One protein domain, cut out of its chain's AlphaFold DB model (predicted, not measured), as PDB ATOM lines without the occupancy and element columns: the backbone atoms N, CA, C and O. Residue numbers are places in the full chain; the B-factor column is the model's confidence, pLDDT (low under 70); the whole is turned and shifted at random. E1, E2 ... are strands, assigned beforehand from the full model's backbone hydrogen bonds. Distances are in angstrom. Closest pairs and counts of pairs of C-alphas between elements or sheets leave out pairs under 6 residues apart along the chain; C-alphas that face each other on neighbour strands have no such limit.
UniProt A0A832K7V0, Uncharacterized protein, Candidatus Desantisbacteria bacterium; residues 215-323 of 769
ATOM      1  N   VAL A 215     153.123 -37.415  54.717       94.50
ATOM      2  CA  VAL A 215     153.746 -37.403  56.051       94.50
ATOM      3  C   VAL A 215     154.340 -38.780  56.336       94.50
ATOM      4  O   VAL A 215     153.672 -39.795  56.143       94.50
ATOM      5  N   THR A 216     155.582 -38.840  56.805       95.50
ATOM      6  CA  THR A 216     156.296 -40.102  57.050       95.50
ATOM      7  C   THR A 216     156.914 -40.106  58.439       95.50
ATOM      8  O   THR A 216     157.502 -39.103  58.843       95.50
ATOM      9  N   LEU A 217     156.819 -41.237  59.141       96.62
ATOM     10  CA  LEU A 217     157.496 -41.459  60.414       96.62
ATOM     11  C   LEU A 217     158.667 -42.422  60.240       96.62
ATOM     12  O   LEU A 217     158.549 -43.412  59.516       96.62
ATOM     13  N   ARG A 218     159.764 -42.131  60.938       96.62
ATOM     14  CA  ARG A 218     160.935 -42.991  61.097       96.62
ATOM     15  C   ARG A 218     161.066 -43.388  62.560       96.62
ATOM     16  O   ARG A 218     160.944 -42.540  63.440       96.62
ATOM     17  N   PHE A 219     161.335 -44.663  62.785       96.25
ATOM     18  CA  PHE A 219     161.588 -45.253  64.089       96.25
ATOM     19  C   PHE A 219     163.013 -45.801  64.089       96.25
ATOM     20  O   PHE A 219     163.397 -46.510  63.153       96.25
ATOM     21  N   SER A 220     163.792 -45.455  65.106       94.88
ATOM     22  CA  SER A 220     165.156 -45.944  65.304       94.88
ATOM     23  C   SER A 220     165.428 -46.208  66.778       94.88
ATOM     24  O   SER A 220     164.650 -45.800  67.638       94.88
ATOM     25  N   ASP A 221     166.544 -46.870  67.048       91.19
ATOM     26  CA  ASP A 221     167.137 -46.955  68.381       91.19
ATOM     27  C   ASP A 221     167.610 -45.558  68.833       91.19
ATOM     28  O   ASP A 221     168.168 -44.811  68.014       91.19
ATOM     29  N   ASP A 222     167.330 -45.169  70.078       88.00
ATOM     30  CA  ASP A 222     167.827 -43.907  70.646       88.00
ATOM     31  C   ASP A 222     169.251 -44.059  71.208       88.00
ATOM     32  O   ASP A 222     170.033 -43.106  71.153       88.00
ATOM     33  N   SER A 223     169.610 -45.277  71.633       85.81
ATOM     34  CA  SER A 223     170.903 -45.670  72.201       85.81
ATOM     35  C   SER A 223     171.502 -46.845  71.407       85.81
ATOM     36  O   SER A 223     171.650 -47.947  71.928       85.81
ATOM     37  N   PRO A 224     171.934 -46.646  70.146       82.50
ATOM     38  CA  PRO A 224     172.285 -47.724  69.208       82.50
ATOM     39  C   PRO A 224     173.471 -48.628  69.614       82.50
ATOM     40  O   PRO A 224     173.838 -49.549  68.881       82.50
ATOM     41  N   GLU A 225     174.112 -48.366  70.746       79.38
ATOM     42  CA  GLU A 225     175.341 -49.015  71.198       79.38
ATOM     43  C   GLU A 225     175.090 -50.193  72.160       79.38
ATOM     44  O   GLU A 225     176.014 -50.954  72.444       79.38
ATOM     45  N   ASP A 226     173.858 -50.396  72.639       74.25
ATOM     46  CA  ASP A 226     173.578 -51.247  73.810       74.25
ATOM     47  C   ASP A 226     172.625 -52.442  73.560       74.25
ATOM     48  O   ASP A 226     172.299 -53.195  74.483       74.25
ATOM     49  N   GLY A 227     172.217 -52.663  72.306       68.19
ATOM     50  CA  GLY A 227     171.594 -53.913  71.863       68.19
ATOM     51  C   GLY A 227     170.073 -54.036  72.024       68.19
ATOM     52  O   GLY A 227     169.580 -55.166  72.020       68.19
ATOM     53  N   GLY A 228     169.318 -52.936  72.100       79.19
ATOM     54  CA  GLY A 228     167.854 -52.968  71.955       79.19
ATOM     55  C   GLY A 228     167.254 -51.585  71.726       79.19
ATOM     56  O   GLY A 228     167.633 -50.670  72.441       79.19
ATOM     57  N   GLY A 229     166.296 -51.461  70.804       87.69
ATOM     58  CA  GLY A 229     165.754 -50.172  70.372       87.69
ATOM     59  C   GLY A 229     164.233 -50.148  70.195       87.69
ATOM     60  O   GLY A 229     163.483 -50.751  70.967       87.69
ATOM     61  N   ALA A 230     163.749 -49.417  69.188       93.94
ATOM     62  CA  ALA A 230     162.322 -49.176  68.986       93.94
ATOM     63  C   ALA A 230     161.557 -50.440  68.574       93.94
ATOM     64  O   ALA A 230     161.905 -51.063  67.575       93.94
ATOM     65  N   ALA A 231     160.441 -50.735  69.246       95.62
ATOM     66  CA  ALA A 231     159.518 -51.819  68.897       95.62
ATOM     67  C   ALA A 231     158.097 -51.283  68.630       95.62
ATOM     68  O   ALA A 231     157.355 -50.958  69.559       95.62
ATOM     69  N   LEU A 232     157.693 -51.198  67.356       96.94
ATOM     70  CA  LEU A 232     156.369 -50.718  66.931       96.94
ATOM     71  C   LEU A 232     155.367 -51.877  66.821       96.94
ATOM     72  O   LEU A 232     155.494 -52.733  65.948       96.94
ATOM     73  N   TYR A 233     154.332 -51.870  67.659       97.44
ATOM     74  CA  TYR A 233     153.295 -52.907  67.709       97.44
ATOM     75  C   TYR A 233     152.071 -52.591  66.862       97.44
ATOM     76  O   TYR A 233     151.459 -53.509  66.320       97.44
ATOM     77  N   ASP A 234     151.679 -51.321  66.790       97.62
ATOM     78  CA  ASP A 234     150.467 -50.936  66.079       97.62
ATOM     79  C   ASP A 234     150.484 -49.462  65.655       97.62
ATOM     80  O   ASP A 234     151.200 -48.653  66.252       97.62
ATOM     81  N   PHE A 235     149.721 -49.110  64.619       97.75
ATOM     82  CA  PHE A 235     149.715 -47.773  64.027       97.75
ATOM     83  C   PHE A 235     148.352 -47.399  63.433       97.75
ATOM     84  O   PHE A 235     147.725 -48.164  62.701       97.75
ATOM     85  N   TRP A 236     147.935 -46.160  63.673       97.69
ATOM     86  CA  TRP A 236     146.752 -45.541  63.100       97.69
ATOM     87  C   TRP A 236     147.037 -44.099  62.694       97.69
ATOM     88  O   TRP A 236     147.880 -43.421  63.281       97.69
ATOM     89  N   TYR A 237     146.259 -43.580  61.750       97.19
ATOM     90  CA  TYR A 237     146.246 -42.150  61.456       97.19
ATOM     91  C   TYR A 237     144.826 -41.629  61.234       97.19
ATOM     92  O   TYR A 237     143.930 -42.378  60.862       97.19
ATOM     93  N   SER A 238     144.619 -40.340  61.467       96.88
ATOM     94  CA  SER A 238     143.367 -39.623  61.231       96.88
ATOM     95  C   SER A 238     143.670 -38.336  60.470       96.88
ATOM     96  O   SER A 238     144.677 -37.672  60.728       96.88
ATOM     97  N   ILE A 239     142.803 -38.001  59.517       95.44
ATOM     98  CA  ILE A 239     142.851 -36.758  58.745       95.44
ATOM     99  C   ILE A 239     141.569 -35.989  59.050       95.44
ATOM    100  O   ILE A 239     140.483 -36.571  59.047       95.44
ATOM    101  N   ASP A 240     141.697 -34.696  59.338       93.56
ATOM    102  CA  ASP A 240     140.574 -33.789  59.638       93.56
ATOM    103  C   ASP A 240     139.662 -34.250  60.780       93.56
ATOM    104  O   ASP A 240     138.462 -33.985  60.789       93.56
ATOM    105  N   GLY A 241     140.245 -34.935  61.768       87.75
ATOM    106  CA  GLY A 241     139.517 -35.458  62.925       87.75
ATOM    107  C   GLY A 241     138.517 -36.567  62.588       87.75
ATOM    108  O   GLY A 241     137.660 -36.869  63.417       87.75
ATOM    109  N   GLY A 242     138.607 -37.163  61.392       91.44
ATOM    110  CA  GLY A 242     137.843 -38.351  61.023       91.44
ATOM    111  C   GLY A 242     138.265 -39.594  61.812       91.44
ATOM    112  O   GLY A 242     139.206 -39.559  62.612       91.44
ATOM    113  N   ASP A 243     137.587 -40.713  61.566       93.56
ATOM    114  CA  ASP A 243     137.926 -41.982  62.207       93.56
ATOM    115  C   ASP A 243     139.375 -42.390  61.914       93.56
ATOM    116  O   ASP A 243     139.908 -42.177  60.821       93.56
ATOM    117  N   TYR A 244     140.019 -42.992  62.913       95.06
ATOM    118  CA  TYR A 244     141.374 -43.501  62.767       95.06
ATOM    119  C   TYR A 244     141.403 -44.671  61.780       95.06
ATOM    120  O   TYR A 244     140.789 -45.716  62.002       95.06
ATOM    121  N   VAL A 245     142.176 -44.512  60.710       96.31
ATOM    122  CA  VAL A 245     142.513 -45.576  59.769       96.31
ATOM    123  C   VAL A 245     143.605 -46.432  60.394       96.31
ATOM    124  O   VAL A 245     144.701 -45.950  60.674       96.31
ATOM    125  N   HIS A 246     143.293 -47.705  60.626       97.25
ATOM    126  CA  HIS A 246     144.228 -48.696  61.157       97.25
ATOM    127  C   HIS A 246     145.172 -49.192  60.062       97.25
ATOM    128  O   HIS A 246     144.716 -49.670  59.023       97.25
ATOM    129  N   VAL A 247     146.480 -49.081  60.293       96.19
ATOM    130  CA  VAL A 247     147.533 -49.537  59.376       96.19
ATOM    131  C   VAL A 247     148.535 -50.389  60.161       96.19
ATOM    132  O   VAL A 247     149.614 -49.906  60.517       96.19
ATOM    133  N   PRO A 248     148.182 -51.649  60.470       94.81
ATOM    134  CA  PRO A 248     149.019 -52.493  61.309       94.81
ATOM    135  C   PRO A 248     150.357 -52.787  60.618       94.81
ATOM    136  O   PRO A 248     150.374 -53.012  59.402       94.81
ATOM    137  N   PRO A 249     151.473 -52.829  61.363       94.44
ATOM    138  CA  PRO A 249     152.756 -53.253  60.815       94.44
ATOM    139  C   PRO A 249     152.668 -54.692  60.260       94.44
ATOM    140  O   PRO A 249     151.926 -55.516  60.800       94.44
ATOM    141  N   PRO A 250     153.425 -55.042  59.201       92.69
ATOM    142  CA  PRO A 250     153.342 -56.347  58.541       92.69
ATOM    143  C   PRO A 250     153.774 -57.505  59.449       92.69
ATOM    144  O   PRO A 250     153.288 -58.623  59.288       92.69
ATOM    145  N   ALA A 251     154.679 -57.239  60.393       92.38
ATOM    146  CA  ALA A 251     155.133 -58.176  61.410       92.38
ATOM    147  C   ALA A 251     155.320 -57.418  62.740       92.38
ATOM    148  O   ALA A 251     156.372 -56.816  62.926       92.38
ATOM    149  N   PRO A 252     154.307 -57.371  63.628       92.50
ATOM    150  CA  PRO A 252     154.426 -56.721  64.931       92.50
ATOM    151  C   PRO A 252     155.184 -57.596  65.958       92.50
ATOM    152  O   PRO A 252     154.837 -58.772  66.106       92.50
ATOM    153  N   PRO A 253     156.121 -57.029  66.742       94.12
ATOM    154  CA  PRO A 253     156.633 -55.671  66.596       94.12
ATOM    155  C   PRO A 253     157.583 -55.542  65.394       94.12
ATOM    156  O   PRO A 253     158.379 -56.439  65.125       94.12
ATOM    157  N   MET A 254     157.531 -54.404  64.699       94.62
ATOM    158  CA  MET A 254     158.650 -53.987  63.850       94.62
ATOM    159  C   MET A 254     159.728 -53.401  64.751       94.62
ATOM    160  O   MET A 254     159.445 -52.464  65.498       94.62
ATOM    161  N   GLU A 255     160.939 -53.942  64.671       94.12
ATOM    162  CA  GLU A 255     162.048 -53.545  65.536       94.12
ATOM    163  C   GLU A 255     163.141 -52.791  64.776       94.12
ATOM    164  O   GLU A 255     163.495 -53.145  63.647       94.12
ATOM    165  N   ALA A 256     163.685 -51.759  65.416       92.88
ATOM    166  CA  ALA A 256     164.898 -51.067  65.012       92.88
ATOM    167  C   ALA A 256     165.885 -51.150  66.175       92.88
ATOM    168  O   ALA A 256     165.683 -50.501  67.193       92.88
ATOM    169  N   ASN A 257     166.926 -51.962  66.011       90.62
ATOM    170  CA  ASN A 257     167.976 -52.174  67.004       90.62
ATOM    171  C   ASN A 257     169.321 -51.685  66.451       90.62
ATOM    172  O   ASN A 257     169.615 -51.861  65.257       90.62
ATOM    173  N   GLY A 258     170.156 -51.104  67.305       87.38
ATOM    174  CA  GLY A 258     171.441 -50.542  66.912       87.38
ATOM    175  C   GLY A 258     171.296 -49.420  65.881       87.38
ATOM    176  O   GLY A 258     170.333 -48.665  65.886       87.38
ATOM    177  N   ALA A 259     172.208 -49.339  64.912       88.12
ATOM    178  CA  ALA A 259     172.161 -48.305  63.869       88.12
ATOM    179  C   ALA A 259     171.008 -48.460  62.842       88.12
ATOM    180  O   ALA A 259     170.974 -47.741  61.839       88.12
ATOM    181  N   SER A 260     170.098 -49.423  63.028       91.88
ATOM    182  CA  SER A 260     168.980 -49.637  62.106       91.88
ATOM    183  C   SER A 260     167.826 -48.664  62.363       91.88
ATOM    184  O   SER A 260     167.626 -48.155  63.462       91.88
ATOM    185  N   ALA A 261     167.054 -48.397  61.312       94.50
ATOM    186  CA  ALA A 261     165.836 -47.603  61.376       94.50
ATOM    187  C   ALA A 261     164.842 -48.109  60.328       94.50
ATOM    188  O   ALA A 261     165.247 -48.624  59.280       94.50
ATOM    189  N   PHE A 262     163.548 -47.918  60.571       95.56
ATOM    190  CA  PHE A 262     162.500 -48.210  59.594       95.56
ATOM    191  C   PHE A 262     161.497 -47.059  59.485       95.56
ATOM    192  O   PHE A 262     161.289 -46.298  60.429       95.56
ATOM    193  N   GLU A 263     160.865 -46.934  58.318       96.19
ATOM    194  CA  GLU A 263     159.760 -46.001  58.094       96.19
ATOM    195  C   GLU A 263     158.436 -46.774  58.094       96.19
ATOM    196  O   GLU A 263     158.317 -47.804  57.425       96.19
ATOM    197  N   TRP A 264     157.435 -46.286  58.829       95.81
ATOM    198  CA  TRP A 264     156.088 -46.864  58.814       95.81
ATOM    199  C   TRP A 264     155.017 -45.766  58.927       95.81
ATOM    200  O   TRP A 264     155.167 -44.869  59.759       95.81
ATOM    201  N   PRO A 265     153.934 -45.811  58.123       94.25
ATOM    202  CA  PRO A 265     153.638 -46.775  57.055       94.25
ATOM    203  C   PRO A 265     154.579 -46.656  55.847       94.25
ATOM    204  O   PRO A 265     155.053 -45.565  55.522       94.25
ATOM    205  N   THR A 266     154.844 -47.774  55.161       90.38
ATOM    206  CA  THR A 266     155.687 -47.787  53.952       90.38
ATOM    207  C   THR A 266     155.107 -46.861  52.880       90.38
ATOM    208  O   THR A 266     153.957 -47.018  52.481       90.38
ATOM    209  N   GLY A 267     155.908 -45.910  52.390       86.31
ATOM    210  CA  GLY A 267     155.466 -44.898  51.418       86.31
ATOM    211  C   GLY A 267     154.820 -43.652  52.039       86.31
ATOM    212  O   GLY A 267     154.521 -42.706  51.313       86.31
ATOM    213  N   GLY A 268     154.671 -43.613  53.367       92.38
ATOM    214  CA  GLY A 268     154.076 -42.502  54.102       92.38
ATOM    215  C   GLY A 268     152.548 -42.465  54.044       92.38
ATOM    216  O   GLY A 268     151.886 -43.218  53.331       92.38
ATOM    217  N   ILE A 269     151.976 -41.565  54.835       95.62
ATOM    218  CA  ILE A 269     150.550 -41.252  54.846       95.62
ATOM    219  C   ILE A 269     150.285 -40.287  53.695       95.62
ATOM    220  O   ILE A 269     150.827 -39.181  53.692       95.62
ATOM    221  N   SER A 270     149.449 -40.688  52.736       94.75
ATOM    222  CA  SER A 270     148.984 -39.796  51.670       94.75
ATOM    223  C   SER A 270     147.926 -38.841  52.214       94.75
ATOM    224  O   SER A 270     146.927 -39.274  52.794       94.75
ATOM    225  N   VAL A 271     148.152 -37.542  52.029       94.19
ATOM    226  CA  VAL A 271     147.309 -36.487  52.587       94.19
ATOM    227  C   VAL A 271     146.514 -35.803  51.467       94.19
ATOM    228  O   VAL A 271     147.113 -35.289  50.520       94.19
ATOM    229  N   PRO A 272     145.169 -35.783  51.532       92.38
ATOM    230  CA  PRO A 272     144.343 -35.098  50.546       92.38
ATOM    231  C   PRO A 272     144.611 -33.591  50.491       92.38
ATOM    232  O   PRO A 272     144.814 -32.932  51.513       92.38
ATOM    233  N   SER A 273     144.514 -33.022  49.287       87.12
ATOM    234  CA  SER A 273     144.572 -31.569  49.106       87.12
ATOM    235  C   SER A 273     143.459 -30.880  49.903       87.12
ATOM    236  O   SER A 273     142.294 -31.263  49.815       87.12
ATOM    237  N   GLY A 274     143.826 -29.859  50.680       85.44
ATOM    238  CA  GLY A 274     142.899 -29.103  51.526       85.44
ATOM    239  C   GLY A 274     142.699 -29.656  52.940       85.44
ATOM    240  O   GLY A 274     141.953 -29.035  53.699       85.44
ATOM    241  N   ALA A 275     143.373 -30.753  53.309       93.00
ATOM    242  CA  ALA A 275     143.398 -31.230  54.689       93.00
ATOM    243  C   ALA A 275     143.877 -30.131  55.653       93.00
ATOM    244  O   ALA A 275     144.709 -29.287  55.307       93.00
ATOM    245  N   LYS A 276     143.348 -30.158  56.872       93.69
ATOM    246  CA  LYS A 276     143.620 -29.227  57.974       93.69
ATOM    247  C   LYS A 276     144.324 -29.867  59.158       93.69
ATOM    248  O   LYS A 276     144.813 -29.136  60.016       93.69
ATOM    249  N   SER A 277     144.380 -31.191  59.223       95.50
ATOM    250  CA  SER A 277     145.107 -31.910  60.265       95.50
ATOM    251  C   SER A 277     145.520 -33.301  59.806       95.50
ATOM    252  O   SER A 277     144.824 -33.945  59.020       95.50
ATOM    253  N   VAL A 278     146.637 -33.772  60.350       95.94
ATOM    254  CA  VAL A 278     147.049 -35.174  60.296       95.94
ATOM    255  C   VAL A 278     147.467 -35.561  61.707       95.94
ATOM    256  O   VAL A 278     148.405 -34.982  62.258       95.94
ATOM    257  N   LYS A 279     146.771 -36.529  62.297       96.38
ATOM    258  CA  LYS A 279     147.119 -37.114  63.591       96.38
ATOM    259  C   LYS A 279     147.557 -38.542  63.394       96.38
ATOM    260  O   LYS A 279     146.895 -39.302  62.698       96.38
ATOM    261  N   VAL A 280     148.638 -38.915  64.051       96.31
ATOM    262  CA  VAL A 280     149.107 -40.294  64.106       96.31
ATOM    263  C   VAL A 280     148.951 -40.811  65.520       96.31
ATOM    264  O   VAL A 280     149.058 -40.061  66.490       96.31
ATOM    265  N   LYS A 281     148.659 -42.096  65.627       97.06
ATOM    266  CA  LYS A 281     148.599 -42.827  66.877       97.06
ATOM    267  C   LYS A 281     149.375 -44.117  66.695       97.06
ATOM    268  O   LYS A 281     149.192 -44.787  65.687       97.06
ATOM    269  N   PHE A 282     150.229 -44.476  67.637       96.88
ATOM    270  CA  PHE A 282     151.006 -45.705  67.538       96.88
ATOM    271  C   PHE A 282     151.286 -46.313  68.904       96.88
ATOM    272  O   PHE A 282     151.396 -45.602  69.900       96.88
ATOM    273  N   LEU A 283     151.382 -47.639  68.938       97.31
ATOM    274  CA  LEU A 283     151.721 -48.418  70.122       97.31
ATOM    275  C   LEU A 283     153.183 -48.850  70.014       97.31
ATOM    276  O   LEU A 283     153.520 -49.638  69.133       97.31
ATOM    277  N   ILE A 284     154.043 -48.334  70.888       96.19
ATOM    278  CA  ILE A 284     155.499 -48.522  70.822       96.19
ATOM    279  C   ILE A 284     156.076 -48.926  72.181       96.19
ATOM    280  O   ILE A 284     155.519 -48.572  73.219       96.19
ATOM    281  N   ALA A 285     157.182 -49.664  72.187       95.19
ATOM    282  CA  ALA A 285     157.955 -50.001  73.381       95.19
ATOM    283  C   ALA A 285     159.463 -49.993  73.072       95.19
ATOM    284  O   ALA A 285     159.852 -49.759  71.925       95.19
ATOM    285  N   GLY A 286     160.284 -50.270  74.086       92.62
ATOM    286  CA  GLY A 286     161.744 -50.264  73.964       92.62
ATOM    287  C   GLY A 286     162.341 -48.857  73.867       92.62
ATOM    288  O   GLY A 286     161.645 -47.860  74.091       92.62
ATOM    289  N   ASP A 287     163.627 -48.788  73.532       91.56
ATOM    290  CA  ASP A 287     164.380 -47.540  73.442       91.56
ATOM    291  C   ASP A 287     164.222 -46.889  72.072       91.56
ATOM    292  O   ASP A 287     164.987 -47.109  71.134       91.56
ATOM    293  N   TYR A 288     163.130 -46.150  71.915       92.31
ATOM    294  CA  TYR A 288     162.774 -45.556  70.641       92.31
ATOM    295  C   TYR A 288     163.220 -44.105  70.514       92.31
ATOM    296  O   TYR A 288     163.016 -43.275  71.399       92.31
ATOM    297  N   LYS A 289     163.644 -43.765  69.303       93.06
ATOM    298  CA  LYS A 289     163.609 -42.420  68.742       93.06
ATOM    299  C   LYS A 289     162.623 -42.400  67.585       93.06
ATOM    300  O   LYS A 289     162.711 -43.204  66.656       93.06
ATOM    301  N   VAL A 290     161.666 -41.478  67.639       94.44
ATOM    302  CA  VAL A 290     160.659 -41.288  66.592       94.44
ATOM    303  C   VAL A 290     160.852 -39.929  65.949       94.44
ATOM    304  O   VAL A 290     160.887 -38.891  66.617       94.44
ATOM    305  N   GLU A 291     160.937 -39.932  64.629       94.25
ATOM    306  CA  GLU A 291     161.077 -38.735  63.815       94.25
ATOM    307  C   GLU A 291     159.965 -38.660  62.778       94.25
ATOM    308  O   GLU A 291     159.473 -39.676  62.291       94.25
ATOM    309  N   ILE A 292     159.582 -37.442  62.411       92.50
ATOM    310  CA  ILE A 292     158.562 -37.180  61.398       92.50
ATOM    311  C   ILE A 292     159.131 -36.277  60.306       92.50
ATOM    312  O   ILE A 292     159.862 -35.333  60.601       92.50
ATOM    313  N   LYS A 293     158.797 -36.556  59.047       91.75
ATOM    314  CA  LYS A 293     159.075 -35.690  57.889       91.75
ATOM    315  C   LYS A 293     157.804 -35.477  57.074       91.75
ATOM    316  O   LYS A 293     156.839 -36.237  57.193       91.75
ATOM    317  N   SER A 294     157.843 -34.494  56.187       90.38
ATOM    318  CA  SER A 294     156.901 -34.391  55.075       90.38
ATOM    319  C   SER A 294     157.632 -34.163  53.756       90.38
ATOM    320  O   SER A 294     158.853 -34.039  53.717       90.38
ATOM    321  N   ASP A 295     156.888 -34.074  52.659       87.50
ATOM    322  CA  ASP A 295     157.410 -33.603  51.373       87.50
ATOM    323  C   ASP A 295     157.834 -32.118  51.392       87.50
ATOM    324  O   ASP A 295     158.467 -31.653  50.447       87.50
ATOM    325  N   GLN A 296     157.514 -31.383  52.463       82.38
ATOM    326  CA  GLN A 296     157.843 -29.964  52.634       82.38
ATOM    327  C   GLN A 296     159.005 -29.725  53.610       82.38
ATOM    328  O   GLN A 296     159.699 -28.716  53.498       82.38
ATOM    329  N   VAL A 297     159.205 -30.613  54.590       81.38
ATOM    330  CA  VAL A 297     160.169 -30.427  55.688       81.38
ATOM    331  C   VAL A 297     160.891 -31.737  55.998       81.38
ATOM    332  O   VAL A 297     160.281 -32.806  56.010       81.38
ATOM    333  N   ALA A 298     162.196 -31.639  56.259       85.38
ATOM    334  CA  ALA A 298     163.048 -32.760  56.642       85.38
ATOM    335  C   ALA A 298     162.641 -33.386  57.992       85.38
ATOM    336  O   ALA A 298     161.748 -32.898  58.684       85.38
ATOM    337  N   TYR A 299     163.312 -34.479  58.358       85.62
ATOM    338  CA  TYR A 299     163.076 -35.162  59.626       85.62
ATOM    339  C   TYR A 299     163.279 -34.244  60.834       85.62
ATOM    340  O   TYR A 299     164.297 -33.565  60.947       85.62
ATOM    341  N   ALA A 300     162.324 -34.293  61.757       84.06
ATOM    342  CA  ALA A 300     162.426 -33.721  63.089       84.06
ATOM    343  C   ALA A 300     162.095 -34.794  64.130       84.06
ATOM    344  O   ALA A 300     161.141 -35.554  63.955       84.06
ATOM    345  N   THR A 301     162.874 -34.858  65.211       87.19
ATOM    346  CA  THR A 301     162.590 -35.745  66.347       87.19
ATOM    347  C   THR A 301     161.355 -35.252  67.090       87.19
ATOM    348  O   THR A 301     161.300 -34.090  67.488       87.19
ATOM    349  N   ILE A 302     160.374 -36.135  67.267       87.62
ATOM    350  CA  ILE A 302     159.109 -35.834  67.954       87.62
ATOM    351  C   ILE A 302     158.981 -36.558  69.288       87.62
ATOM    352  O   ILE A 302     158.196 -36.151  70.137       87.62
ATOM    353  N   LEU A 303     159.731 -37.645  69.472       89.19
ATOM    354  CA  LEU A 303     159.657 -38.453  70.674       89.19
ATOM    355  C   LEU A 303     160.952 -39.245  70.859       89.19
ATOM    356  O   LEU A 303     161.498 -39.774  69.892       89.19
ATOM    357  N   ARG A 304     161.401 -39.349  72.108       90.00
ATOM    358  CA  ARG A 304     162.477 -40.239  72.555       90.00
ATOM    359  C   ARG A 304     162.004 -40.996  73.793       90.00
ATOM    360  O   ARG A 304     161.170 -40.473  74.541       90.00
ATOM    361  N   ALA A 305     162.485 -42.213  73.996       87.88
ATOM    362  CA  ALA A 305     162.163 -42.994  75.177       87.88
ATOM    363  C   ALA A 305     162.968 -42.477  76.390       87.88
ATOM    364  O   ALA A 305     164.181 -42.343  76.303       87.88
ATOM    365  N   PRO A 306     162.331 -42.145  77.528       82.06
ATOM    366  CA  PRO A 306     163.074 -41.717  78.713       82.06
ATOM    367  C   PRO A 306     163.832 -42.879  79.363       82.06
ATOM    368  O   PRO A 306     163.221 -43.917  79.637       82.06
ATOM    369  N   GLY A 307     165.111 -42.666  79.686       77.56
ATOM    370  CA  GLY A 307     165.936 -43.586  80.474       77.56
ATOM    371  C   GLY A 307     166.249 -44.922  79.799       77.56
ATOM    372  O   GLY A 307     166.418 -45.912  80.512       77.56
ATOM    373  N   ASN A 308     166.277 -44.964  78.462       81.69
ATOM    374  CA  ASN A 308     166.647 -46.138  77.669       81.69
ATOM    375  C   ASN A 308     165.989 -47.474  78.117       81.69
ATOM    376  O   ASN A 308     166.644 -48.397  78.623       81.69
ATOM    377  N   PRO A 309     164.661 -47.615  77.994       86.00
ATOM    378  CA  PRO A 309     163.964 -48.807  78.452       86.00
ATOM    379  C   PRO A 309     164.262 -50.012  77.551       86.00
ATOM    380  O   PRO A 309     164.023 -49.991  76.348       86.00
ATOM    381  N   LYS A 310     164.703 -51.120  78.157       84.88
ATOM    382  CA  LYS A 310     164.953 -52.386  77.442       84.88
ATOM    383  C   LYS A 310     163.756 -53.327  77.370       84.88
ATOM    384  O   LYS A 310     163.774 -54.282  76.597       84.88
ATOM    385  N   ASP A 311     162.715 -53.081  78.161       85.25
ATOM    386  CA  ASP A 311     161.525 -53.928  78.153       85.25
ATOM    387  C   ASP A 311     160.560 -53.529  77.027       85.25
ATOM    388  O   ASP A 311     159.876 -52.507  77.085       85.25
ATOM    389  N   ILE A 312     160.460 -54.384  76.008       86.94
ATOM    390  CA  ILE A 312     159.510 -54.213  74.900       86.94
ATOM    391  C   ILE A 312     158.065 -54.593  75.281       86.94
ATOM    392  O   ILE A 312     157.131 -54.375  74.508       86.94
ATOM    393  N   ASN A 313     157.836 -55.141  76.478       88.56
ATOM    394  CA  ASN A 313     156.487 -55.426  76.970       88.56
ATOM    395  C   ASN A 313     155.801 -54.187  77.562       88.56
ATOM    396  O   ASN A 313     154.567 -54.151  77.619       88.56
ATOM    397  N   GLU A 314     156.566 -53.160  77.948       89.00
ATOM    398  CA  GLU A 314     156.047 -51.879  78.436       89.00
ATOM    399  C   GLU A 314     155.595 -50.978  77.279       89.00
ATOM    400  O   GLU A 314     156.231 -49.992  76.900       89.00
ATOM    401  N   LYS A 315     154.453 -51.333  76.695       93.31
ATOM    402  CA  LYS A 315     153.887 -50.632  75.540       93.31
ATOM    403  C   LYS A 315     153.265 -49.299  75.944       93.31
ATOM    404  O   LYS A 315     152.479 -49.223  76.889       93.31
ATOM    405  N   LYS A 316     153.547 -48.265  75.158       92.62
ATOM    406  CA  LYS A 316     152.989 -46.919  75.289       92.62
ATOM    407  C   LYS A 316     152.219 -46.568  74.025       92.62
ATOM    408  O   LYS A 316     152.748 -46.660  72.920       92.62
ATOM    409  N   GLU A 317     150.958 -46.180  74.190       95.94
ATOM    410  CA  GLU A 317     150.190 -45.567  73.109       95.94
ATOM    411  C   GLU A 317     150.537 -44.079  73.053       95.94
ATOM    412  O   GLU A 317     150.346 -43.348  74.024       95.94
ATOM    413  N   ILE A 318     151.044 -43.638  71.910       94.44
ATOM    414  CA  ILE A 318     151.398 -42.249  71.642       94.44
ATOM    415  C   ILE A 318     150.425 -41.703  70.612       94.44
ATOM    416  O   ILE A 318     150.102 -42.379  69.640       94.44
ATOM    417  N   THR A 319     149.973 -40.468  70.810       94.62
ATOM    418  CA  THR A 319     149.244 -39.701  69.796       94.62
ATOM    419  C   THR A 319     150.014 -38.422  69.509       94.62
ATOM    420  O   THR A 319     150.405 -37.726  70.441       94.62
ATOM    421  N   TYR A 320     150.224 -38.113  68.232       94.00
ATOM    422  CA  TYR A 320     150.964 -36.934  67.795       94.00
ATOM    423  C   TYR A 320     150.255 -36.248  66.625       94.00
ATOM    424  O   TYR A 320     149.836 -36.908  65.669       94.00
ATOM    425  N   SER A 321     150.131 -34.922  66.682       93.88
ATOM    426  CA  SER A 321     149.558 -34.115  65.597       93.88
ATOM    427  C   SER A 321     150.677 -33.513  64.754       93.88
ATOM    428  O   SER A 321     151.503 -32.759  65.269       93.88
ATOM    429  N   TYR A 322     150.704 -33.806  63.454       92.88
ATOM    430  CA  TYR A 322     151.669 -33.200  62.540       92.88
ATOM    431  C   TYR A 322     151.422 -31.691  62.403       92.88
ATOM    432  O   TYR A 322     150.294 -31.242  62.186       92.88
ATOM    433  N   GLY A 323     152.500 -30.912  62.456       90.25
ATOM    434  CA  GLY A 323     152.482 -29.477  62.213       90.25
ATOM    435  C   GLY A 323     153.892 -28.903  62.130       90.25
ATOM    436  O   GLY A 323     154.859 -29.556  62.518       90.25
TER     437      GLY A 323
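Overview. This is residues 215 to 323 of the 769 residues of an uncharacterized protein of Candidatus Desantisbacteria bacterium (UniProt A0A832K7V0). Two antiparallel four-stranded sheets stand face to face as an elongated sandwich, E3 E2 E5 E8 in one layer and E4 E1 E6 E7 in the other, with their strands running nearly along each other. The loops round Asp 226 and Gly 274 reach out at opposite ends of the long axis. The printed part has 109 residues with eight named strands, E1 to E8 along the chain, and no named helix; the class is all strand, though under half of the residues, 49, are in named elements. The whole is compact, with a radius of gyration of the C-alphas of 13.5 A and spans of 44 by 26 by 23 A.

Along the chain. In the first sheet, E2 is residues 230 to 239, 25.3 A long, and bends by 74 degrees at residue 233. Beside it are E3, residues 254 to 256, and E5, residues 278 to 285, 22.6 A long. E8, residues 316 to 321, is 16.4 A long and ends at C-alpha 321, (149.558, -34.115, 65.597). In the second sheet, E1, residues 215 to 221, begins at C-alpha 215, (153.746, -37.403, 56.051), and is 20.6 A long. E6, residues 288 to 294, is 20.0 A long. E4 is residues 261 to 263, and E7, residues 300 to 304, is 11.5 A long.

Arrangement. In the strongly twisted sheet E3 E2 E5 E8, E2 and E5 are antiparallel at 162 degrees, with N 236 and O 281 2.7 A apart, within hydrogen-bond range. E2 and E3 form a hairpin, with N 232 and O 254 at 2.9 A. On E5's other side is E8, an edge strand, with N 280 and O 320 at 2.8 A. Residues 236 to 237 of E2 also pair, antiparallel, with residues 245 to 246. In the other sheet, E1 and E6 are antiparallel at 157 degrees, with N 218 and O 291 at 2.8 A. E4 is an edge strand beside E1, with N 219 and O 262 at 2.9 A; E6 and E7 form a hairpin, with N 290 and O 303 at 2.8 A. The parts of the sheets that face each other are 9.6 A apart centre to centre, their strands at 18 degrees. Between the sheets, the closest C-alphas of E2 and E6 are those of Ala 230 and Tyr 288, 4.0 A apart. E7 and E8 are only just apart, their closest C-alphas 8.2 A from each other.

Size, cuts and confidence. The C-alphas of Asp 226 and Gly 274, the two farthest apart, are 43.9 A from each other. The printed part has no cut. The links E2 to E3, E4 to E5 and E7 to E8 are long. The mean pLDDT of the printed part is 91.4, and residue 227 alone is under 70.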